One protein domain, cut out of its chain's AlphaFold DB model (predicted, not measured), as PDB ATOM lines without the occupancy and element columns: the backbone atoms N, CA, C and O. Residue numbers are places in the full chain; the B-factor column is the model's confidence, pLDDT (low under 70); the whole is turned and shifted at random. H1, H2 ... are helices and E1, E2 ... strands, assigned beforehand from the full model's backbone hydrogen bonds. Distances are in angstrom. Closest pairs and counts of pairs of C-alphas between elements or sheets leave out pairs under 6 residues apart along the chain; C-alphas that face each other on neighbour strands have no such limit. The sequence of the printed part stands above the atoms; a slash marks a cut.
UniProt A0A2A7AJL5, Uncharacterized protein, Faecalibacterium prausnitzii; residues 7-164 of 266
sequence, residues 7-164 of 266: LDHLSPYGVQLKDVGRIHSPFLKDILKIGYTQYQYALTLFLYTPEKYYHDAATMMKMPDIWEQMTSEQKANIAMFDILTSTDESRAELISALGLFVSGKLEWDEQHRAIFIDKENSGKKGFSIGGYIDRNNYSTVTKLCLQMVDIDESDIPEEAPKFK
ATOM      1  N   LEU A   7      21.256  42.023 -57.508       89.25
ATOM      2  CA  LEU A   7      21.936  41.201 -58.507       89.25
ATOM      3  C   LEU A   7      21.881  39.705 -58.169       89.25
ATOM      4  O   LEU A   7      21.689  38.892 -59.067       89.25
ATOM      5  N   ASP A   8      22.038  39.339 -56.895       89.31
ATOM      6  CA  ASP A   8      21.934  37.943 -56.461       89.31
ATOM      7  C   ASP A   8      20.522  37.383 -56.721       89.31
ATOM      8  O   ASP A   8      20.397  36.214 -57.075       89.31
ATOM      9  N   HIS A   9      19.480  38.216 -56.604       84.25
ATOM     10  CA  HIS A   9      18.095  37.843 -56.913       84.25
ATOM     11  C   HIS A   9      17.863  37.614 -58.419       84.25
ATOM     12  O   HIS A   9      17.176  36.675 -58.822       84.25
ATOM     13  N   LEU A  10      18.461  38.459 -59.266       89.12
ATOM     14  CA  LEU A  10      18.377  38.340 -60.728       89.12
ATOM     15  C   LEU A  10      19.267  37.229 -61.300       89.12
ATOM     16  O   LEU A  10      19.030  36.739 -62.407       89.12
ATOM     17  N   SER A  11      20.319  36.860 -60.575       92.00
ATOM     18  CA  SER A  11      21.297  35.874 -61.013       92.00
ATOM     19  C   SER A  11      20.676  34.474 -61.067       92.00
ATOM     20  O   SER A  11      20.196  33.978 -60.046       92.00
ATOM     21  N   PRO A  12      20.772  33.754 -62.201       92.06
ATOM     22  CA  PRO A  12      20.343  32.356 -62.264       92.06
ATOM     23  C   PRO A  12      21.222  31.435 -61.401       92.06
ATOM     24  O   PRO A  12      20.833  30.314 -61.098       92.06
ATOM     25  N   TYR A  13      22.404  31.906 -60.989       91.50
ATOM     26  CA  TYR A  13      23.336  31.178 -60.124       91.50
ATOM     27  C   TYR A  13      23.183  31.525 -58.639       91.50
ATOM     28  O   TYR A  13      23.898  30.958 -57.808       91.50
ATOM     29  N   GLY A  14      22.314  32.493 -58.324       91.38
ATOM     30  CA  GLY A  14      22.064  32.982 -56.977       91.38
ATOM     31  C   GLY A  14      23.327  33.406 -56.227       91.38
ATOM     32  O   GLY A  14      24.234  34.019 -56.795       91.38
ATOM     33  N   VAL A  15      23.390  33.055 -54.941       93.06
ATOM     34  CA  VAL A  15      24.413  33.501 -53.991       93.06
ATOM     35  C   VAL A  15      25.174  32.324 -53.383       93.06
ATOM     36  O   VAL A  15      24.606  31.279 -53.067       93.06
ATOM     37  N   GLN A  16      26.478  32.507 -53.167       92.62
ATOM     38  CA  GLN A  16      27.292  31.563 -52.404       92.62
ATOM     39  C   GLN A  16      27.088  31.783 -50.899       92.62
ATOM     40  O   GLN A  16      27.409  32.857 -50.371       92.62
ATOM     41  N   LEU A  17      26.620  30.746 -50.204       91.56
ATOM     42  CA  LEU A  17      26.583  30.671 -48.749       91.56
ATOM     43  C   LEU A  17      27.757  29.818 -48.251       91.56
ATOM     44  O   LEU A  17      28.034  28.738 -48.776       91.56
ATOM     45  N   LYS A  18      28.476  30.333 -47.250       89.44
ATOM     46  CA  LYS A  18      29.623  29.643 -46.650       89.44
ATOM     47  C   LYS A  18      29.173  28.302 -46.055       89.44
ATOM     48  O   LYS A  18      28.108  28.249 -45.447       89.44
ATOM     49  N   ASP A  19      29.973  27.256 -46.249       89.81
ATOM     50  CA  ASP A  19      29.784  25.897 -45.710       89.81
ATOM     51  C   ASP A  19      28.532  25.142 -46.220       89.81
ATOM     52  O   ASP A  19      28.374  23.957 -45.935       89.81
ATOM     53  N   VAL A  20      27.681  25.788 -47.027       92.12
ATOM     54  CA  VAL A  20      26.494  25.184 -47.656       92.12
ATOM     55  C   VAL A  20      26.709  25.012 -49.158       92.12
ATOM     56  O   VAL A  20      26.653  23.902 -49.660       92.12
ATOM     57  N   GLY A  21      26.974  26.085 -49.903       91.56
ATOM     58  CA  GLY A  21      26.999  26.018 -51.366       91.56
ATOM     59  C   GLY A  21      26.263  27.184 -52.011       91.56
ATOM     60  O   GLY A  21      26.058  28.229 -51.386       91.56
ATOM     61  N   ARG A  22      25.871  27.015 -53.277       94.12
ATOM     62  CA  ARG A  22      25.056  28.004 -53.990       94.12
ATOM     63  C   ARG A  22      23.580  27.789 -53.704       94.12
ATOM     64  O   ARG A  22      23.074  26.679 -53.832       94.12
ATOM     65  N   ILE A  23      22.910  28.880 -53.364       95.00
ATOM     66  CA  ILE A  23      21.458  28.952 -53.231       95.00
ATOM     67  C   ILE A  23      20.965  29.902 -54.309       95.00
ATOM     68  O   ILE A  23      21.495  31.006 -54.423       95.00
ATOM     69  N   HIS A  24      19.971  29.491 -55.083       95.25
ATOM     70  CA  HIS A  24      19.396  30.260 -56.177       95.25
ATOM     71  C   HIS A  24      17.871  30.200 -56.158       95.25
ATOM     72  O   HIS A  24      17.257  29.365 -55.495       95.25
ATOM     73  N   SER A  25      17.259  31.112 -56.906       95.12
ATOM     74  CA  SER A  25      15.831  31.044 -57.187       95.12
ATOM     75  C   SER A  25      15.545  29.840 -58.102       95.12
ATOM     76  O   SER A  25      16.326  29.585 -59.028       95.12
ATOM     77  N   PRO A  26      14.468  29.075 -57.866       96.12
ATOM     78  CA  PRO A  26      14.174  27.878 -58.640       96.12
ATOM     79  C   PRO A  26      13.847  28.227 -60.090       96.12
ATOM     80  O   PRO A  26      13.178  29.228 -60.369       96.12
ATOM     81  N   PHE A  27      14.282  27.379 -61.019       96.38
ATOM     82  CA  PHE A  27      13.880  27.489 -62.417       96.38
ATOM     83  C   PHE A  27      12.437  27.035 -62.601       96.38
ATOM     84  O   PHE A  27      12.003  26.025 -62.039       96.38
ATOM     85  N   LEU A  28      11.697  27.744 -63.454       95.25
ATOM     86  CA  LEU A  28      10.298  27.414 -63.700       95.25
ATOM     87  C   LEU A  28      10.140  26.014 -64.317       95.25
ATOM     88  O   LEU A  28       9.254  25.267 -63.910       95.25
ATOM     89  N   LYS A  29      11.031  25.606 -65.230       95.50
ATOM     90  CA  LYS A  29      11.044  24.237 -65.776       95.50
ATOM     91  C   LYS A  29      11.174  23.154 -64.702       95.50
ATOM     92  O   LYS A  29      10.579  22.091 -64.848       95.50
ATOM     93  N   ASP A  30      11.919  23.408 -63.628       94.69
ATOM     94  CA  ASP A  30      12.127  22.418 -62.570       94.69
ATOM     95  C   ASP A  30      10.912  22.344 -61.642       94.69
ATOM     96  O   ASP A  30      10.486  21.246 -61.288       94.69
ATOM     97  N   ILE A  31      10.254  23.481 -61.381       93.75
ATOM     98  CA  ILE A  31       8.932  23.521 -60.734       93.75
ATOM     99  C   ILE A  31       7.907  22.710 -61.534       93.75
ATOM    100  O   ILE A  31       7.119  21.964 -60.957       93.75
ATOM    101  N   LEU A  32       7.911  22.821 -62.865       91.25
ATOM    102  CA  LEU A  32       6.973  22.081 -63.711       91.25
ATOM    103  C   LEU A  32       7.230  20.570 -63.714       91.25
ATOM    104  O   LEU A  32       6.271  19.807 -63.802       91.25
ATOM    105  N   LYS A  33       8.487  20.128 -63.576       92.06
ATOM    106  CA  LYS A  33       8.820  18.696 -63.467       92.06
ATOM    107  C   LYS A  33       8.266  18.068 -62.191       92.06
ATOM    108  O   LYS A  33       7.794  16.938 -62.241       92.06
ATOM    109  N   ILE A  34       8.331  18.782 -61.066       86.56
ATOM    110  CA  ILE A  34       7.829  18.284 -59.773       86.56
ATOM    111  C   ILE A  34       6.338  18.581 -59.552       86.56
ATOM    112  O   ILE A  34       5.697  17.958 -58.710       86.56
ATOM    113  N   GLY A  35       5.786  19.535 -60.300       85.88
ATOM    114  CA  GLY A  35       4.422  20.026 -60.157       85.88
ATOM    115  C   GLY A  35       4.320  21.281 -59.285       85.88
ATOM    116  O   GLY A  35       4.959  21.421 -58.241       85.88
ATOM    117  N   TYR A  36       3.440  22.200 -59.693       84.75
ATOM    118  CA  TYR A  36       3.250  23.486 -59.013       84.75
ATOM    119  C   TYR A  36       2.773  23.334 -57.560       84.75
ATOM    120  O   TYR A  36       3.250  24.045 -56.679       84.75
ATOM    121  N   THR A  37       1.901  22.359 -57.283       81.12
ATOM    122  CA  THR A  37       1.452  22.047 -55.918       81.12
ATOM    123  C   THR A  37       2.618  21.634 -55.020       81.12
ATOM    124  O   THR A  37       2.688  22.066 -53.872       81.12
ATOM    125  N   GLN A  38       3.568  20.853 -55.545       82.44
ATOM    126  CA  GLN A  38       4.740  20.417 -54.787       82.44
ATOM    127  C   GLN A  38       5.679  21.589 -54.486       82.44
ATOM    128  O   GLN A  38       6.220  21.693 -53.389       82.44
ATOM    129  N   TYR A  39       5.820  22.522 -55.427       88.81
ATOM    130  CA  TYR A  39       6.534  23.775 -55.190       88.81
ATOM    131  C   TYR A  39       5.863  24.637 -54.108       88.81
ATOM    132  O   TYR A  39       6.534  25.122 -53.197       88.81
ATOM    133  N   GLN A  40       4.536  24.794 -54.150       84.94
ATOM    134  CA  GLN A  40       3.798  25.512 -53.103       84.94
ATOM    135  C   GLN A  40       3.938  24.833 -51.734       84.94
ATOM    136  O   GLN A  40       4.068  25.515 -50.714       84.94
ATOM    137  N   TYR A  41       3.957  23.499 -51.712       83.19
ATOM    138  CA  TYR A  41       4.217  22.719 -50.507       83.19
ATOM    139  C   TYR A  41       5.635  22.959 -49.969       83.19
ATOM    140  O   TYR A  41       5.788  23.236 -48.782       83.19
ATOM    141  N   ALA A  42       6.656  22.969 -50.832       87.38
ATOM    142  CA  ALA A  42       8.037  23.274 -50.452       87.38
ATOM    143  C   ALA A  42       8.174  24.662 -49.797       87.38
ATOM    144  O   ALA A  42       8.770  24.792 -48.727       87.38
ATOM    145  N   LEU A  43       7.563  25.696 -50.387       88.31
ATOM    146  CA  LEU A  43       7.537  27.039 -49.794       88.31
ATOM    147  C   LEU A  43       6.832  27.053 -48.437       88.31
ATOM    148  O   LEU A  43       7.296  27.676 -47.483       88.31
ATOM    149  N   THR A  44       5.707  26.348 -48.353       84.56
ATOM    150  CA  THR A  44       4.926  26.230 -47.126       84.56
ATOM    151  C   THR A  44       5.747  25.563 -46.019       84.56
ATOM    152  O   THR A  44       5.763  26.063 -44.897       84.56
ATOM    153  N   LEU A  45       6.487  24.498 -46.342       85.94
ATOM    154  CA  LEU A  45       7.387  23.784 -45.434       85.94
ATOM    155  C   LEU A  45       8.486  24.702 -44.875       85.94
ATOM    156  O   LEU A  45       8.754  24.670 -43.675       85.94
ATOM    157  N   PHE A  46       9.063  25.584 -45.694       89.12
ATOM    158  CA  PHE A  46      10.049  26.573 -45.228       89.12
ATOM    159  C   PHE A  46       9.447  27.679 -44.349       89.12
ATOM    160  O   PHE A  46      10.160  28.276 -43.543       89.12
ATOM    161  N   LEU A  47       8.142  27.934 -44.472       85.12
ATOM    162  CA  LEU A  47       7.390  28.893 -43.658       85.12
ATOM    163  C   LEU A  47       6.786  28.279 -42.385       85.12
ATOM    164  O   LEU A  47       6.162  28.997 -41.599       85.12
ATOM    165  N   TYR A  48       6.915  26.971 -42.161       82.94
ATOM    166  CA  TYR A  48       6.379  26.333 -40.962       82.94
ATOM    167  C   TYR A  48       7.240  26.620 -39.728       82.94
ATOM    168  O   TYR A  48       8.468  26.539 -39.750       82.94
ATOM    169  N   THR A  49       6.570  26.902 -38.609       85.88
ATOM    170  CA  THR A  49       7.170  26.791 -37.275       85.88
ATOM    171  C   THR A  49       6.810  25.448 -36.657       85.88
ATOM    172  O   THR A  49       5.745  24.914 -36.982       85.88
ATOM    173  N   PRO A  50       7.606  24.951 -35.692       87.19
ATOM    174  CA  PRO A  50       7.215  23.803 -34.883       87.19
ATOM    175  C   PRO A  50       5.804  23.953 -34.298       87.19
ATOM    176  O   PRO A  50       4.979  23.063 -34.456       87.19
ATOM    177  N   GLU A  51       5.491  25.123 -33.726       86.62
ATOM    178  CA  GLU A  51       4.158  25.452 -33.199       86.62
ATOM    179  C   GLU A  51       3.056  25.224 -34.242       86.62
ATOM    180  O   GLU A  51       2.111  24.476 -34.001       86.62
ATOM    181  N   LYS A  52       3.182  25.849 -35.419       83.69
ATOM    182  CA  LYS A  52       2.165  25.751 -36.468       83.69
ATOM    183  C   LYS A  52       2.041  24.317 -36.987       83.69
ATOM    184  O   LYS A  52       0.930  23.863 -37.233       83.69
ATOM    185  N   TYR A  53       3.160  23.604 -37.114       85.94
ATOM    186  CA  TYR A  53       3.178  22.218 -37.568       85.94
ATOM    187  C   TYR A  53       2.351  21.318 -36.643       85.94
ATOM    188  O   TYR A  53       1.477  20.595 -37.114       85.94
ATOM    189  N   TYR A  54       2.568  21.404 -35.327       86.69
ATOM    190  CA  TYR A  54       1.818  20.598 -34.362       86.69
ATOM    191  C   TYR A  54       0.332  20.975 -34.292       86.69
ATOM    192  O   TYR A  54      -0.503  20.072 -34.266       86.69
ATOM    193  N   HIS A  55      -0.013  22.269 -34.327       85.56
ATOM    194  CA  HIS A  55      -1.413  22.719 -34.360       85.56
ATOM    195  C   HIS A  55      -2.168  22.187 -35.593       85.56
ATOM    196  O   HIS A  55      -3.293  21.683 -35.485       85.56
ATOM    197  N   ASP A  56      -1.547  22.285 -36.770       80.75
ATOM    198  CA  ASP A  56      -2.152  21.839 -38.025       80.75
ATOM    199  C   ASP A  56      -2.266  20.305 -38.050       80.75
ATOM    200  O   ASP A  56      -3.323  19.773 -38.394       80.75
ATOM    201  N   ALA A  57      -1.237  19.585 -37.584       84.19
ATOM    202  CA  ALA A  57      -1.267  18.129 -37.453       84.19
ATOM    203  C   ALA A  57      -2.370  17.652 -36.492       84.19
ATOM    204  O   ALA A  57      -3.127  16.741 -36.830       84.19
ATOM    205  N   ALA A  58      -2.521  18.297 -35.330       86.19
ATOM    206  CA  ALA A  58      -3.580  17.994 -34.367       86.19
ATOM    207  C   ALA A  58      -4.977  18.193 -34.978       86.19
ATOM    208  O   ALA A  58      -5.858  17.343 -34.825       86.19
ATOM    209  N   THR A  59      -5.156  19.273 -35.743       84.12
ATOM    210  CA  THR A  59      -6.410  19.581 -36.445       84.12
ATOM    211  C   THR A  59      -6.721  18.549 -37.531       84.12
ATOM    212  O   THR A  59      -7.842  18.042 -37.596       84.12
ATOM    213  N   MET A  60      -5.735  18.196 -38.363       79.00
ATOM    214  CA  MET A  60      -5.898  17.225 -39.452       79.00
ATOM    215  C   MET A  60      -6.162  15.809 -38.935       79.00
ATOM    216  O   MET A  60      -7.043  15.119 -39.447       79.00
ATOM    217  N   MET A  61      -5.433  15.384 -37.901       84.19
ATOM    218  CA  MET A  61      -5.556  14.047 -37.314       84.19
ATOM    219  C   MET A  61      -6.689  13.945 -36.282       84.19
ATOM    220  O   MET A  61      -6.969  12.853 -35.794       84.19
ATOM    221  N   LYS A  62      -7.358  15.062 -35.954       84.94
ATOM    222  CA  LYS A  62      -8.363  15.164 -34.879       84.94
ATOM    223  C   LYS A  62      -7.839  14.626 -33.542       84.94
ATOM    224  O   LYS A  62      -8.553  13.937 -32.812       84.94
ATOM    225  N   MET A  63      -6.581  14.929 -33.240       84.75
ATOM    226  CA  MET A  63      -5.889  14.483 -32.033       84.75
ATOM    227  C   MET A  63      -5.661  15.646 -31.063       84.75
ATOM    228  O   MET A  63      -5.698  16.807 -31.477       84.75
ATOM    229  N   PRO A  64      -5.425  15.360 -29.768       82.19
ATOM    230  CA  PRO A  64      -5.024  16.379 -28.816       82.19
ATOM    231  C   PRO A  64      -3.755  17.086 -29.278       82.19
ATOM    232  O   PRO A  64      -2.805  16.458 -29.745       82.19
ATOM    233  N   ASP A  65      -3.746  18.399 -29.103       86.69
ATOM    234  CA  ASP A  65      -2.620  19.222 -29.485       86.69
ATOM    235  C   ASP A  65      -1.437  19.014 -28.539       86.69
ATOM    236  O   ASP A  65      -1.421  19.496 -27.402       86.69
ATOM    237  N   ILE A  66      -0.444  18.266 -29.018       84.44
ATOM    238  CA  ILE A  66       0.753  17.932 -28.246       84.44
ATOM    239  C   ILE A  66       1.529  19.211 -27.912       84.44
ATOM    240  O   ILE A  66       2.118  19.298 -26.836       84.44
ATOM    241  N   TRP A  67       1.488  20.236 -28.774       84.31
ATOM    242  CA  TRP A  67       2.185  21.492 -28.516       84.31
ATOM    243  C   TRP A  67       1.663  22.176 -27.257       84.31
ATOM    244  O   TRP A  67       2.451  22.654 -26.447       84.31
ATOM    245  N   GLU A  68       0.354  22.195 -27.022       85.31
ATOM    246  CA  GLU A  68      -0.219  22.825 -25.823       85.31
ATOM    247  C   GLU A  68       0.140  22.088 -24.524       85.31
ATOM    248  O   GLU A  68       0.180  22.693 -23.455       85.31
ATOM    249  N   GLN A  69       0.475  20.801 -24.615       84.44
ATOM    250  CA  GLN A  69       0.830  19.963 -23.468       84.44
ATOM    251  C   GLN A  69       2.323  20.030 -23.106       84.44
ATOM    252  O   GLN A  69       2.712  19.609 -22.016       84.44
ATOM    253  N   MET A  70       3.169  20.559 -23.995       85.81
ATOM    254  CA  MET A  70       4.613  20.652 -23.774       85.81
ATOM    255  C   MET A  70       4.991  21.767 -22.794       85.81
ATOM    256  O   MET A  70       4.429  22.868 -22.804       85.81
ATOM    257  N   THR A  71       6.034  21.523 -22.001       83.94
ATOM    258  CA  THR A  71       6.638  22.555 -21.153       83.94
ATOM    259  C   THR A  71       7.344  23.619 -21.994       83.94
ATOM    260  O   THR A  71       7.686  23.422 -23.162       83.94
ATOM    261  N   SER A  72       7.603  24.780 -21.389       79.38
ATOM    262  CA  SER A  72       8.300  25.874 -22.079       79.38
ATOM    263  C   SER A  72       9.722  25.493 -22.517       79.38
ATOM    264  O   SER A  72      10.175  25.933 -23.568       79.38
ATOM    265  N   GLU A  73      10.404  24.646 -21.745       78.88
ATOM    266  CA  GLU A  73      11.739  24.136 -22.081       78.88
ATOM    267  C   GLU A  73      11.702  23.149 -23.252       78.88
ATOM    268  O   GLU A  73      12.564  23.199 -24.127       78.88
ATOM    269  N   GLN A  74      10.683  22.285 -23.313       80.19
ATOM    270  CA  GLN A  74      10.490  21.374 -24.443       80.19
ATOM    271  C   GLN A  74      10.252  22.155 -25.736       80.19
ATOM    272  O   GLN A  74      10.940  21.918 -26.725       80.19
ATOM    273  N   LYS A  75       9.362  23.156 -25.707       81.69
ATOM    274  CA  LYS A  75       9.082  24.026 -26.864       81.69
ATOM    275  C   LYS A  75      10.329  24.745 -27.376       81.69
ATOM    276  O   LYS A  75      10.512  24.857 -28.583       81.69
ATOM    277  N   ALA A  76      11.192  25.213 -26.473       78.56
ATOM    278  CA  ALA A  76      12.419  25.923 -26.834       78.56
ATOM    279  C   ALA A  76      13.472  25.025 -27.511       78.56
ATOM    280  O   ALA A  76      14.325  25.525 -28.242       78.56
ATOM    281  N   ASN A  77      13.416  23.711 -27.274       83.06
ATOM    282  CA  ASN A  77      14.384  22.747 -27.792       83.06
ATOM    283  C   ASN A  77      13.930  22.034 -29.069       83.06
ATOM    284  O   ASN A  77      14.705  21.250 -29.617       83.06
ATOM    285  N   ILE A  78      12.720  22.283 -29.563       85.62
ATOM    286  CA  ILE A  78      12.241  21.693 -30.815       85.62
ATOM    287  C   ILE A  78      12.620  22.615 -31.972       85.62
ATOM    288  O   ILE A  78      12.109  23.731 -32.076       85.62
ATOM    289  N   ALA A  79      13.493  22.144 -32.865       88.19
ATOM    290  CA  ALA A  79      13.753  22.818 -34.131       88.19
ATOM    291  C   ALA A  79      12.960  22.155 -35.262       88.19
ATOM    292  O   ALA A  79      12.759  20.941 -35.274       88.19
ATOM    293  N   MET A  80      12.558  22.949 -36.257       89.69
ATOM    294  CA  MET A  80      11.835  22.421 -37.418       89.69
ATOM    295  C   MET A  80      12.670  21.377 -38.178       89.69
ATOM    296  O   MET A  80      12.126  20.392 -38.663       89.69
ATOM    297  N   PHE A  81      13.996  21.544 -38.207       92.75
ATOM    298  CA  PHE A  81      14.910  20.567 -38.799       92.75
ATOM    299  C   PHE A  81      14.810  19.185 -38.136       92.75
ATOM    300  O   PHE A  81      14.823  18.178 -38.836       92.75
ATOM    301  N   ASP A  82      14.656  19.110 -36.807       90.88
ATOM    302  CA  ASP A  82      14.518  17.821 -36.115       90.88
ATOM    303  C   ASP A  82      13.200  17.126 -36.480       90.88
ATOM    304  O   ASP A  82      13.170  15.909 -36.638       90.88
ATOM    305  N   ILE A  83      12.117  17.897 -36.641       90.31
ATOM    306  CA  ILE A  83      10.803  17.377 -37.046       90.31
ATOM    307  C   ILE A  83      10.888  16.805 -38.463       90.31
ATOM    308  O   ILE A  83      10.499  15.664 -38.695       90.31
ATOM    309  N   LEU A  84      11.441  17.579 -39.399       90.69
ATOM    310  CA  LEU A  84      11.498  17.228 -40.821       90.69
ATOM    311  C   LEU A  84      12.517  16.136 -41.154       90.69
ATOM    312  O   LEU A  84      12.529  15.636 -42.269       90.69
ATOM    313  N   THR A  85      13.395  15.781 -40.218       92.88
ATOM    314  CA  THR A  85      14.389  14.708 -40.400       92.88
ATOM    315  C   THR A  85      14.073  13.462 -39.572       92.88
ATOM    316  O   THR A  85      14.873  12.521 -39.549       92.88
ATOM    317  N   SER A  86      12.916  13.454 -38.896       90.00
ATOM    318  CA  SER A  86      12.509  12.401 -37.961       90.00
ATOM    319  C   SER A  86      12.092  11.099 -38.641       90.00
ATOM    320  O   SER A  86      12.326  10.032 -38.076       90.00
ATOM    321  N   THR A  87      11.517  11.173 -39.844       90.81
ATOM    322  CA  THR A  87      11.143  10.005 -40.652       90.81
ATOM    323  C   THR A  87      11.796  10.075 -42.025       90.81
ATOM    324  O   THR A  87      12.165  11.157 -42.489       90.81
ATOM    325  N   ASP A  88      11.927   8.932 -42.694       91.88
ATOM    326  CA  ASP A  88      12.519   8.884 -44.031       91.88
ATOM    327  C   ASP A  88      11.655   9.620 -45.065       91.88
ATOM    328  O   ASP A  88      12.192  10.281 -45.954       91.88
ATOM    329  N   GLU A  89      10.329   9.589 -44.915       89.56
ATOM    330  CA  GLU A  89       9.396  10.283 -45.807       89.56
ATOM    331  C   GLU A  89       9.529  11.805 -45.686       89.56
ATOM    332  O   GLU A  89       9.769  12.488 -46.681       89.56
ATOM    333  N   SER A  90       9.452  12.341 -44.462       88.56
ATOM    334  CA  SER A  90       9.584  13.787 -44.209       88.56
ATOM    335  C   SER A  90      10.953  14.321 -44.637       88.56
ATOM    336  O   SER A  90      11.069  15.414 -45.198       88.56
ATOM    337  N   ARG A  91      11.994  13.509 -44.453       94.00
ATOM    338  CA  ARG A  91      13.353  13.816 -44.891       94.00
ATOM    339  C   ARG A  91      13.471  13.852 -46.411       94.00
ATOM    340  O   ARG A  91      14.110  14.761 -46.940       94.00
ATOM    341  N   ALA A  92      12.866  12.897 -47.115       92.06
ATOM    342  CA  ALA A  92      12.845  12.883 -48.574       92.06
ATOM    343  C   ALA A  92      12.107  14.109 -49.137       92.06
ATOM    344  O   ALA A  92      12.588  14.736 -50.082       92.06
ATOM    345  N   GLU A  93      10.991  14.504 -48.519       90.25
ATOM    346  CA  GLU A  93      10.257  15.724 -48.871       90.25
ATOM    347  C   GLU A  93      11.100  16.985 -48.653       90.25
ATOM    348  O   GLU A  93      11.175  17.838 -49.542       90.25
ATOM    349  N   LEU A  94      11.790  17.086 -47.512       94.06
ATOM    350  CA  LEU A  94      12.694  18.196 -47.221       94.06
ATOM    351  C   LEU A  94      13.842  18.277 -48.239       94.06
ATOM    352  O   LEU A  94      14.139  19.359 -48.748       94.06
ATOM    353  N   ILE A  95      14.481  17.147 -48.554       95.25
ATOM    354  CA  ILE A  95      15.559  17.081 -49.548       95.25
ATOM    355  C   ILE A  95      15.039  17.501 -50.927       95.25
ATOM    356  O   ILE A  95      15.675  18.312 -51.599       95.25
ATOM    357  N   SER A  96      13.861  17.019 -51.330       91.88
ATOM    358  CA  SER A  96      13.240  17.412 -52.595       91.88
ATOM    359  C   SER A  96      12.918  18.908 -52.643       91.88
ATOM    360  O   SER A  96      13.102  19.532 -53.686       91.88
ATOM    361  N   ALA A  97      12.444  19.491 -51.538       93.38
ATOM    362  CA  ALA A  97      12.158  20.919 -51.438       93.38
ATOM    363  C   ALA A  97      13.438  21.762 -51.528       93.38
ATOM    364  O   ALA A  97      13.485  22.739 -52.274       93.38
ATOM    365  N   LEU A  98      14.493  21.376 -50.803       96.12
ATOM    366  CA  LEU A  98      15.790  22.056 -50.839       96.12
ATOM    367  C   LEU A  98      16.457  21.947 -52.214       96.12
ATOM    368  O   LEU A  98      17.070  22.915 -52.654       96.12
ATOM    369  N   GLY A  99      16.289  20.824 -52.919       95.50
ATOM    370  CA  GLY A  99      16.867  20.596 -54.248       95.50
ATOM    371  C   GLY A  99      16.367  21.549 -55.339       95.50
ATOM    372  O   GLY A  99      16.997  21.658 -56.386       95.50
ATOM    373  N   LEU A 100      15.270  22.275 -55.103       95.19
ATOM    374  CA  LEU A 100      14.813  23.348 -55.996       95.19
ATOM    375  C   LEU A 100      15.677  24.616 -55.907       95.19
ATOM    376  O   LEU A 100      15.706  25.402 -56.851       95.19
ATOM    377  N   PHE A 101      16.326  24.835 -54.762       96.19
ATOM    378  CA  PHE A 101      17.021  26.081 -54.428       96.19
ATOM    379  C   PHE A 101      18.526  25.891 -54.252       96.19
ATOM    380  O   PHE A 101      19.296  26.810 -54.518       96.19
ATOM    381  N   VAL A 102      18.950  24.738 -53.738       96.25
ATOM    382  CA  VAL A 102      20.349  24.435 -53.436       96.25
ATOM    383  C   VAL A 102      20.958  23.709 -54.625       96.25
ATOM    384  O   VAL A 102      20.476  22.653 -55.027       96.25
ATOM    385  N   SER A 103      22.037  24.261 -55.173       93.81
ATOM    386  CA  SER A 103      22.782  23.596 -56.238       93.81
ATOM    387  C   SER A 103      23.555  22.396 -55.697       93.81
ATOM    388  O   SER A 103      24.206  22.498 -54.659       93.81
ATOM    389  N   GLY A 104      23.541  21.305 -56.458       92.38
ATOM    390  CA  GLY A 104      24.273  20.081 -56.142       92.38
ATOM    391  C   GLY A 104      23.355  18.928 -55.750       92.38
ATOM    392  O   GLY A 104      22.136  19.067 -55.636       92.38
ATOM    393  N   LYS A 105      23.950  17.752 -55.575       94.31
ATOM    394  CA  LYS A 105      23.246  16.547 -55.144       94.31
ATOM    395  C   LYS A 105      23.120  16.540 -53.624       94.31
ATOM    396  O   LYS A 105      24.126  16.564 -52.921       94.31
ATOM    397  N   LEU A 106      21.885  16.474 -53.136       96.00
ATOM    398  CA  LEU A 106      21.563  16.433 -51.713       96.00
ATOM    399  C   LEU A 106      21.416  14.988 -51.231       96.00
ATOM    400  O   LEU A 106      20.628  14.223 -51.788       96.00
ATOM    401  N   GLU A 107      22.143  14.623 -50.180       95.19
ATOM    402  CA  GLU A 107      22.111  13.285 -49.585       95.19
ATOM    403  C   GLU A 107      22.066  13.371 -48.058       95.19
ATOM    404  O   GLU A 107      22.786  14.163 -47.458       95.19
ATOM    405  N   TRP A 108      21.242  12.550 -47.406       95.69
ATOM    406  CA  TRP A 108      21.233  12.476 -45.945       95.69
ATOM    407  C   TRP A 108      22.412  11.662 -45.412       95.69
ATOM    408  O   TRP A 108      22.715  10.582 -45.922       95.69
ATOM    409  N   ASP A 109      23.033  12.151 -44.342       93.75
ATOM    410  CA  ASP A 109      24.066  11.446 -43.598       93.75
ATOM    411  C   ASP A 109      23.613  11.164 -42.158       93.75
ATOM    412  O   ASP A 109      23.483  12.070 -41.331       93.75
ATOM    413  N   GLU A 110      23.398   9.881 -41.846       91.00
ATOM    414  CA  GLU A 110      22.922   9.446 -40.524       91.00
ATOM    415  C   GLU A 110      23.936   9.698 -39.403       91.00
ATOM    416  O   GLU A 110      23.550   9.967 -38.266       91.00
ATOM    417  N   GLN A 111      25.240   9.630 -39.696       89.88
ATOM    418  CA  GLN A 111      26.279   9.782 -38.672       89.88
ATOM    419  C   GLN A 111      26.348  11.218 -38.158       89.88
ATOM    420  O   GLN A 111      26.483  11.442 -36.955       89.88
ATOM    421  N   HIS A 112      26.235  12.188 -39.065       88.94
ATOM    422  CA  HIS A 112      26.332  13.609 -38.737       88.94
ATOM    423  C   HIS A 112      24.964  14.268 -38.530       88.94
ATOM    424  O   HIS A 112      24.910  15.424 -38.111       88.94
ATOM    425  N   ARG A 113      23.866  13.543 -38.803       92.88
ATOM    426  CA  ARG A 113      22.486  14.055 -38.803       92.88
ATOM    427  C   ARG A 113      22.367  15.357 -39.597       92.88
ATOM    428  O   ARG A 113      21.850  16.363 -39.105       92.88
ATOM    429  N   ALA A 114      22.885  15.327 -40.818       95.25
ATOM    430  CA  ALA A 114      22.957  16.471 -41.714       95.25
ATOM    431  C   ALA A 114      22.690  16.043 -43.162       95.25
ATOM    432  O   ALA A 114      22.874  14.885 -43.531       95.25
ATOM    433  N   ILE A 115      22.272  16.994 -43.991       96.62
ATOM    434  CA  ILE A 115      22.161  16.826 -45.439       96.62
ATOM    435  C   ILE A 115      23.485  17.283 -46.050       96.62
ATOM    436  O   ILE A 115      23.862  18.441 -45.898       96.62
ATOM    437  N   PHE A 116      24.198  16.397 -46.729       95.75
ATOM    438  CA  PHE A 116      25.418  16.712 -47.463       95.75
ATOM    439  C   PHE A 116      25.118  17.084 -48.907       95.75
ATOM    440  O   PHE A 116      24.187  16.568 -49.524       95.75
ATOM    441  N   ILE A 117      25.934  17.994 -49.425       95.75
ATOM    442  CA  ILE A 117      25.832  18.551 -50.767       95.75
ATOM    443  C   ILE A 117      27.064  18.088 -51.541       95.75
ATOM    444  O   ILE A 117      28.187  18.279 -51.068       95.75
ATOM    445  N   ASP A 118      26.846  17.461 -52.697       92.44
ATOM    446  CA  ASP A 118      27.888  16.909 -53.575       92.44
ATOM    447  C   ASP A 118      28.874  16.006 -52.815       92.44
ATOM    448  O   ASP A 118      30.088  16.221 -52.795       92.44
ATOM    449  N   LYS A 119      28.329  14.992 -52.131       89.75
ATOM    450  CA  LYS A 119      29.130  13.975 -51.443       89.75
ATOM    451  C   LYS A 119      29.864  13.117 -52.475       89.75
ATOM    452  O   LYS A 119      29.246  12.379 -53.240       89.75
ATOM    453  N   GLU A 120      31.190  13.162 -52.454       87.62
ATOM    454  CA  GLU A 120      32.045  12.358 -53.328       87.62
ATOM    455  C   GLU A 120      32.914  11.391 -52.520       87.62
ATOM    456  O   GLU A 120      33.575  11.761 -51.546       87.62
ATOM    457  N   ASN A 121      32.961  10.129 -52.953       80.81
ATOM    458  CA  ASN A 121      33.836   9.123 -52.358       80.81
ATOM    459  C   ASN A 121      35.265   9.276 -52.894       80.81
ATOM    460  O   ASN A 121      35.648   8.659 -53.889       80.81
ATOM    461  N   SER A 122      36.084  10.055 -52.192       67.38
ATOM    462  CA  SER A 122      37.517  10.217 -52.464       67.38
ATOM    463  C   SER A 122      38.351   9.033 -51.938       67.38
ATOM    464  O   SER A 122      39.271   9.189 -51.133       67.38
ATOM    465  N   GLY A 123      38.056   7.818 -52.415       65.75
ATOM    466  CA  GLY A 123      38.884   6.615 -52.228       65.75
ATOM    467  C   GLY A 123      39.531   6.458 -50.836       65.75
ATOM    468  O   GLY A 123      38.869   6.524 -49.805       65.75
ATOM    469  N   LYS A 124      40.858   6.240 -50.792       55.06
ATOM    470  CA  LYS A 124      41.634   5.907 -49.573       55.06
ATOM    471  C   LYS A 124      41.670   6.993 -48.472       55.06
ATOM    472  O   LYS A 124      42.308   6.757 -47.450       55.06
ATOM    473  N   LYS A 125      41.041   8.163 -48.650       57.09
ATOM    474  CA  LYS A 125      41.072   9.284 -47.683       57.09
ATOM    475  C   LYS A 125      39.694   9.715 -47.153       57.09
ATOM    476  O   LYS A 125      39.603  10.761 -46.521       57.09
ATOM    477  N   GLY A 126      38.656   8.900 -47.338       71.06
ATOM    478  CA  GLY A 126      37.298   9.208 -46.875       71.06
ATOM    479  C   GLY A 126      36.443   9.858 -47.965       71.06
ATOM    480  O   GLY A 126      36.672   9.628 -49.152       71.06
ATOM    481  N   PHE A 127      35.443  10.641 -47.563       77.12
ATOM    482  CA  PHE A 127      34.551  11.367 -48.471       77.12
ATOM    483  C   PHE A 127      34.817  12.878 -48.412       77.12
ATOM    484  O   PHE A 127      35.228  13.402 -47.378       77.12
ATOM    485  N   SER A 128      34.589  13.570 -49.524       85.62
ATOM    486  CA  SER A 128      34.569  15.034 -49.607       85.62
ATOM    487  C   SER A 128      33.133  15.522 -49.764       85.62
ATOM    488  O   SER A 128      32.306  14.828 -50.353       85.62
ATOM    489  N   ILE A 129      32.841  16.706 -49.229       90.25
ATOM    490  CA  ILE A 129      31.541  17.371 -49.365       90.25
ATOM    491  C   ILE A 129      31.746  18.784 -49.912       90.25
ATOM    492  O   ILE A 129      32.707  19.458 -49.534       90.25
ATOM    493  N   GLY A 130      30.845  19.230 -50.787       88.25
ATOM    494  CA  GLY A 130      30.768  20.618 -51.251       88.25
ATOM    495  C   GLY A 130      30.138  21.556 -50.215       88.25
ATOM    496  O   GLY A 130      30.450  22.746 -50.180       88.25
ATOM    497  N   GLY A 131      29.309  21.002 -49.328       94.19
ATOM    498  CA  GLY A 131      28.740  21.684 -48.170       94.19
ATOM    499  C   GLY A 131      27.757  20.804 -47.404       94.19
ATOM    500  O   GLY A 131      27.593  19.621 -47.712       94.19
ATOM    501  N   TYR A 132      27.128  21.367 -46.377       95.62
ATOM    502  CA  TYR A 132      26.181  20.642 -45.535       95.62
ATOM    503  C   TYR A 132      25.070  21.536 -44.982       95.62
ATOM    504  O   TYR A 132      25.251  22.734 -44.769       95.62
ATOM    505  N   ILE A 133      23.918  20.933 -44.696       96.81
ATOM    506  CA  ILE A 133      22.787  21.557 -44.013       96.81
ATOM    507  C   ILE A 133      22.481  20.742 -42.762       96.81
ATOM    508  O   ILE A 133      22.142  19.562 -42.842       96.81
ATOM    509  N   ASP A 134      22.608  21.372 -41.604       95.19
ATOM    510  CA  ASP A 134      22.355  20.784 -40.297       95.19
ATOM    511  C   ASP A 134      21.320  21.609 -39.523       95.19
ATOM    512  O   ASP A 134      20.812  22.640 -39.973       95.19
ATOM    513  N   ARG A 135      21.039  21.177 -38.295       93.56
ATOM    514  CA  ARG A 135      20.137  21.885 -37.385       93.56
ATOM    515  C   ARG A 135      20.526  23.352 -37.151       93.56
ATOM    516  O   ARG A 135      19.644  24.173 -36.904       93.56
ATOM    517  N   ASN A 136      21.815  23.683 -37.196       92.25
ATOM    518  CA  ASN A 136      22.324  25.005 -36.844       92.25
ATOM    519  C   ASN A 136      22.193  26.000 -38.000       92.25
ATOM    520  O   ASN A 136      21.918  27.178 -37.770       92.25
ATOM    521  N   ASN A 137      22.387  25.544 -39.240       93.31
ATOM    522  CA  ASN A 137      22.352  26.411 -40.415       93.31
ATOM    523  C   ASN A 137      21.020  26.358 -41.189       93.31
ATOM    524  O   ASN A 137      20.743  27.296 -41.940       93.31
ATOM    525  N   TYR A 138      20.161  25.357 -40.952       93.38
ATOM    526  CA  TYR A 138      18.886  25.162 -41.657       93.38
ATOM    527  C   TYR A 138      18.022  26.426 -41.724       93.38
ATOM    528  O   TYR A 138      17.590  26.829 -42.800       93.38
ATOM    529  N   SER A 139      17.835  27.104 -40.590       90.44
ATOM    530  CA  SER A 139      17.059  28.349 -40.505       90.44
ATOM    531  C   SER A 139      17.615  29.462 -41.392       90.44
ATOM    532  O   SER A 139      16.873  30.261 -41.951       90.44
ATOM    533  N   THR A 140      18.938  29.530 -41.541       91.31
ATOM    534  CA  THR A 140      19.565  30.524 -42.420       91.31
ATOM    535  C   THR A 140      19.348  30.156 -43.884       91.31
ATOM    536  O   THR A 140      19.050  31.037 -44.687       91.31
ATOM    537  N   VAL A 141      19.457  28.868 -44.220       93.75
ATOM    538  CA  VAL A 141      19.243  28.358 -45.579       93.75
ATOM    539  C   VAL A 141      17.807  28.605 -46.033       93.75
ATOM    540  O   VAL A 141      17.607  29.224 -47.072       93.75
ATOM    541  N   THR A 142      16.805  28.206 -45.244       92.25
ATOM    542  CA  THR A 142      15.391  28.370 -45.624       92.25
ATOM    543  C   THR A 142      15.003  29.830 -45.786       92.25
ATOM    544  O   THR A 142      14.316  30.179 -46.742       92.25
ATOM    545  N   LYS A 143      15.490  30.710 -44.907       90.25
ATOM    546  CA  LYS A 143      15.251  32.152 -45.021       90.25
ATOM    547  C   LYS A 143      15.860  32.730 -46.291       90.25
ATOM    548  O   LYS A 143      15.224  33.552 -46.938       90.25
ATOM    549  N   LEU A 144      17.042  32.262 -46.689       91.44
ATOM    550  CA  LEU A 144      17.654  32.660 -47.952       91.44
ATOM    551  C   LEU A 144      16.857  32.142 -49.159       91.44
ATOM    552  O   LEU A 144      16.627  32.899 -50.096       91.44
ATOM    553  N   CYS A 145      16.374  30.894 -49.119       93.25
ATOM    554  CA  CYS A 145      15.493  30.343 -50.155       93.25
ATOM    555  C   CYS A 145      14.206  31.169 -50.308       93.25
ATOM    556  O   CYS A 145      13.791  31.460 -51.424       93.25
ATOM    557  N   LEU A 146      13.597  31.589 -49.194       90.69
ATOM    558  CA  LEU A 146      12.394  32.429 -49.194       90.69
ATOM    559  C   LEU A 146      12.671  33.842 -49.733       90.69
ATOM    560  O   LEU A 146      11.876  34.362 -50.514       90.69
ATOM    561  N   GLN A 147      13.823  34.432 -49.398       88.62
ATOM    562  CA  GLN A 147      14.244  35.714 -49.975       88.62
ATOM    563  C   GLN A 147      14.477  35.625 -51.496       88.62
ATOM    564  O   GLN A 147      14.209  36.591 -52.198       88.62
ATOM    565  N   MET A 148      14.912  34.475 -52.031       90.19
ATOM    566  CA  MET A 148      15.094  34.259 -53.483       90.19
ATOM    567  C   MET A 148      13.788  34.220 -54.298       90.19
ATOM    568  O   MET A 148      13.828  34.108 -55.527       90.19
ATOM    569  N   VAL A 149      12.630  34.235 -53.637       88.06
ATOM    570  CA  VAL A 149      11.304  34.229 -54.277       88.06
ATOM    571  C   VAL A 149      10.427  35.394 -53.808       88.06
ATOM    572  O   VAL A 149       9.203  35.316 -53.932       88.06
ATOM    573  N   ASP A 150      11.050  36.456 -53.284       81.25
ATOM    574  CA  ASP A 150      10.406  37.671 -52.766       81.25
ATOM    575  C   ASP A 150       9.364  37.416 -51.662       81.25
ATOM    576  O   ASP A 150       8.340  38.096 -51.579       81.25
ATOM    577  N   ILE A 151       9.590  36.418 -50.800       79.50
ATOM    578  CA  ILE A 151       8.765  36.239 -49.601       79.50
ATOM    579  C   ILE A 151       9.365  37.076 -48.468       79.50
ATOM    580  O   ILE A 151      10.488  36.829 -48.024       79.50
ATOM    581  N   ASP A 152       8.594  38.066 -48.012       63.97
ATOM    582  CA  ASP A 152       9.006  39.057 -47.017       63.97
ATOM    583  C   ASP A 152       9.498  38.431 -45.707       63.97
ATOM    584  O   ASP A 152       8.891  37.501 -45.172       63.97
ATOM    585  N   GLU A 153      10.509  39.048 -45.084       58.47
ATOM    586  CA  GLU A 153      10.950  38.699 -43.721       58.47
ATOM    587  C   GLU A 153       9.812  38.789 -42.699       58.47
ATOM    588  O   GLU A 153       9.815  38.090 -41.688       58.47
ATOM    589  N   SER A 154       8.808  39.628 -42.971       56.31
ATOM    590  CA  SER A 154       7.621  39.724 -42.130       56.31
ATOM    591  C   SER A 154       6.782  38.445 -42.156       56.31
ATOM    592  O   SER A 154       6.134  38.151 -41.146       56.31
ATOM    593  N   ASP A 155       6.820  37.697 -43.265       54.56
ATOM    594  CA  ASP A 155       6.143  36.424 -43.528       54.56
ATOM    595  C   ASP A 155       6.943  35.194 -43.137       54.56
ATOM    596  O   ASP A 155       6.349  34.184 -42.751       54.56
ATOM    597  N   ILE A 156       8.260  35.338 -43.074       56.62
ATOM    598  CA  ILE A 156       9.146  34.385 -42.423       56.62
ATOM    599  C   ILE A 156       8.810  34.334 -40.922       56.62
ATOM    600  O   ILE A 156       8.778  35.367 -40.243       56.62
ATOM    601  N   PRO A 157       8.570  33.148 -40.349       55.66
ATOM    602  CA  PRO A 157       8.403  33.045 -38.914       55.66
ATOM    603  C   PRO A 157       9.689  33.436 -38.183       55.66
ATOM    604  O   PRO A 157      10.750  32.842 -38.383       55.66
ATOM    605  N   GLU A 158       9.595  34.439 -37.312       54.94
ATOM    606  CA  GLU A 158      10.670  34.754 -36.376       54.94
ATOM    607  C   GLU A 158      10.883  33.554 -35.447       54.94
ATOM    608  O   GLU A 158       9.950  33.100 -34.778       54.94
ATOM    609  N   GLU A 159      12.113  33.044 -35.388       50.78
ATOM    610  CA  GLU A 159      12.499  32.133 -34.314       50.78
ATOM    611  C   GLU A 159      12.388  32.881 -32.992       50.78
ATOM    612  O   GLU A 159      12.828  34.029 -32.885       50.78
ATOM    613  N   ALA A 160      11.791  32.235 -31.991       53.97
ATOM    614  CA  ALA A 160      11.666  32.826 -30.673       53.97
ATOM    615  C   ALA A 160      13.068  33.217 -30.160       53.97
ATOM    616  O   ALA A 160      13.935  32.343 -30.047       53.97
ATOM    617  N   PRO A 161      13.327  34.507 -29.862       54.31
ATOM    618  CA  PRO A 161      14.603  34.905 -29.295       54.31
ATOM    619  C   PRO A 161      14.849  34.164 -27.977       54.31
ATOM    620  O   PRO A 161      13.916  33.860 -27.234       54.31
ATOM    621  N   LYS A 162      16.116  33.903 -27.639       49.75
ATOM    622  CA  LYS A 162      16.458  33.424 -26.293       49.75
ATOM    623  C   LYS A 162      16.109  34.518 -25.280       49.75
ATOM    624  O   LYS A 162      16.797  35.534 -25.201       49.75
ATOM    625  N   PHE A 163      15.036  34.322 -24.517       55.69
ATOM    626  CA  PHE A 163      14.596  35.282 -23.506       55.69
ATOM    627  C   PHE A 163      15.453  35.156 -22.247       55.69
ATOM    628  O   PHE A 163      15.563  34.075 -21.674       55.69
ATOM    629  N   LYS A 164      16.041  36.268 -21.794       47.44
ATOM    630  CA  LYS A 164      16.738  36.328 -20.496       47.44
ATOM    631  C   LYS A 164      15.762  36.360 -19.315       47.44
ATOM    632  O   LYS A 164      16.143  35.985 -18.212       47.44
TER     633      LYS A 164
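This is residues 7 to 164 of the 266 residues of an uncharacterized protein of Faecalibacterium prausnitzii (UniProt A0A2A7AJL5). Helices H3, H8 and H9 and a small antiparallel sheet, E3 E4 E5, make the core: H3 packs on both H8 and H9, and H8 packs on the sheet mainly at its edge strand E3. At one end H4, H5 and H6 arch away and H7 leads back, while at the other end the long link of residues 118 to 130 reaches out; the short hairpin E1 E2 sits beside H9 and E5. The printed part has 158 residues, with nine named helices and five named strands in the order H1 E1 E2 H2 H3 H4 H5 H6 H7 H8 E3 E4 E5 H9, and is mostly helix. It is compact, with a radius of gyration of the C-alphas of 16.7 A and spans of 48 by 39 by 35 A.

Find C-alpha 7 at (21.936, 41.201, -58.507), where H1, residues 7 to 10, begins. Next come E1, 15 to 17, E2, 21 to 23, and H2, 28 to 34. H3, 36 to 46, is 15.7 A long and H4, 50 to 61, 16.3 A, from C-alpha 50 at (7.215, 23.803, -34.883). Then find H5, 66 to 69, H6, 72 to 77, H7, 80 to 84, and H8, 88 to 98, 15.2 A long. The strands E3, 106 to 109, E4, 114 to 117, and E5, 131 to 133, precede H9, 138 to 147, which runs 14.2 A to (14.244, 35.714, -49.975).

E3 E4 E5 form a meander, each strand the antiparallel neighbour of the one before; look at N 107 and O 116, 2.9 A, and N 115 and O 133, 2.8 A. H8 is on this sheet, two layers with a helix on one face; the C-alphas of Ile 95 and Leu 106 are closest, 6.4 A. H9 only grazes the sheet with residues 138 to 141. H3 touches H8 about perpendicular, 81 degrees, closest at C-alphas 42 and 97, 4.8 A. H3 touches H9 at a steep tilt of 50 degrees, opposite ways, closest at C-alphas 46 and 142, 5.7 A. In the hairpin E1 and E2, antiparallel, N 15 and O 23 are 2.8 A apart; C-alphas 21 and 131 of E2 and E5 come to 5.7 A, and C-alphas 8 and 15 of H1 and E1 to 5.7 A. H2 is close to but not clearly touching H3, at 6.0 A between C-alphas 31 and 39. H7 and H8 only just touch, only at the corner, with 3 pairs of C-alphas within 8 A, the closest 84 and 90 at 5.2 A. H4 touches H5, closest at C-alphas 54 and 67, 5.9 A; H6 is close to but not clearly touching H5, at 7.5 A between C-alphas 75 and 67. In H2, H3, H4, H6, H7, H8 and H9 every O i to N i+4 pair is within hydrogen-bond range; H1 and H5 are too short for one, and each has its 1 O i to N i+3 pair within range.

The C-alphas farthest apart are those of Lys 62 and Lys 124, 52.9 A. The printed part has no cut, and E4 to E5 is the long link. Residues 69 to 74, of which 72 to 74 belong to H6, stand free. Confidence is under 70 at residues 122 to 125 and 152 to 164.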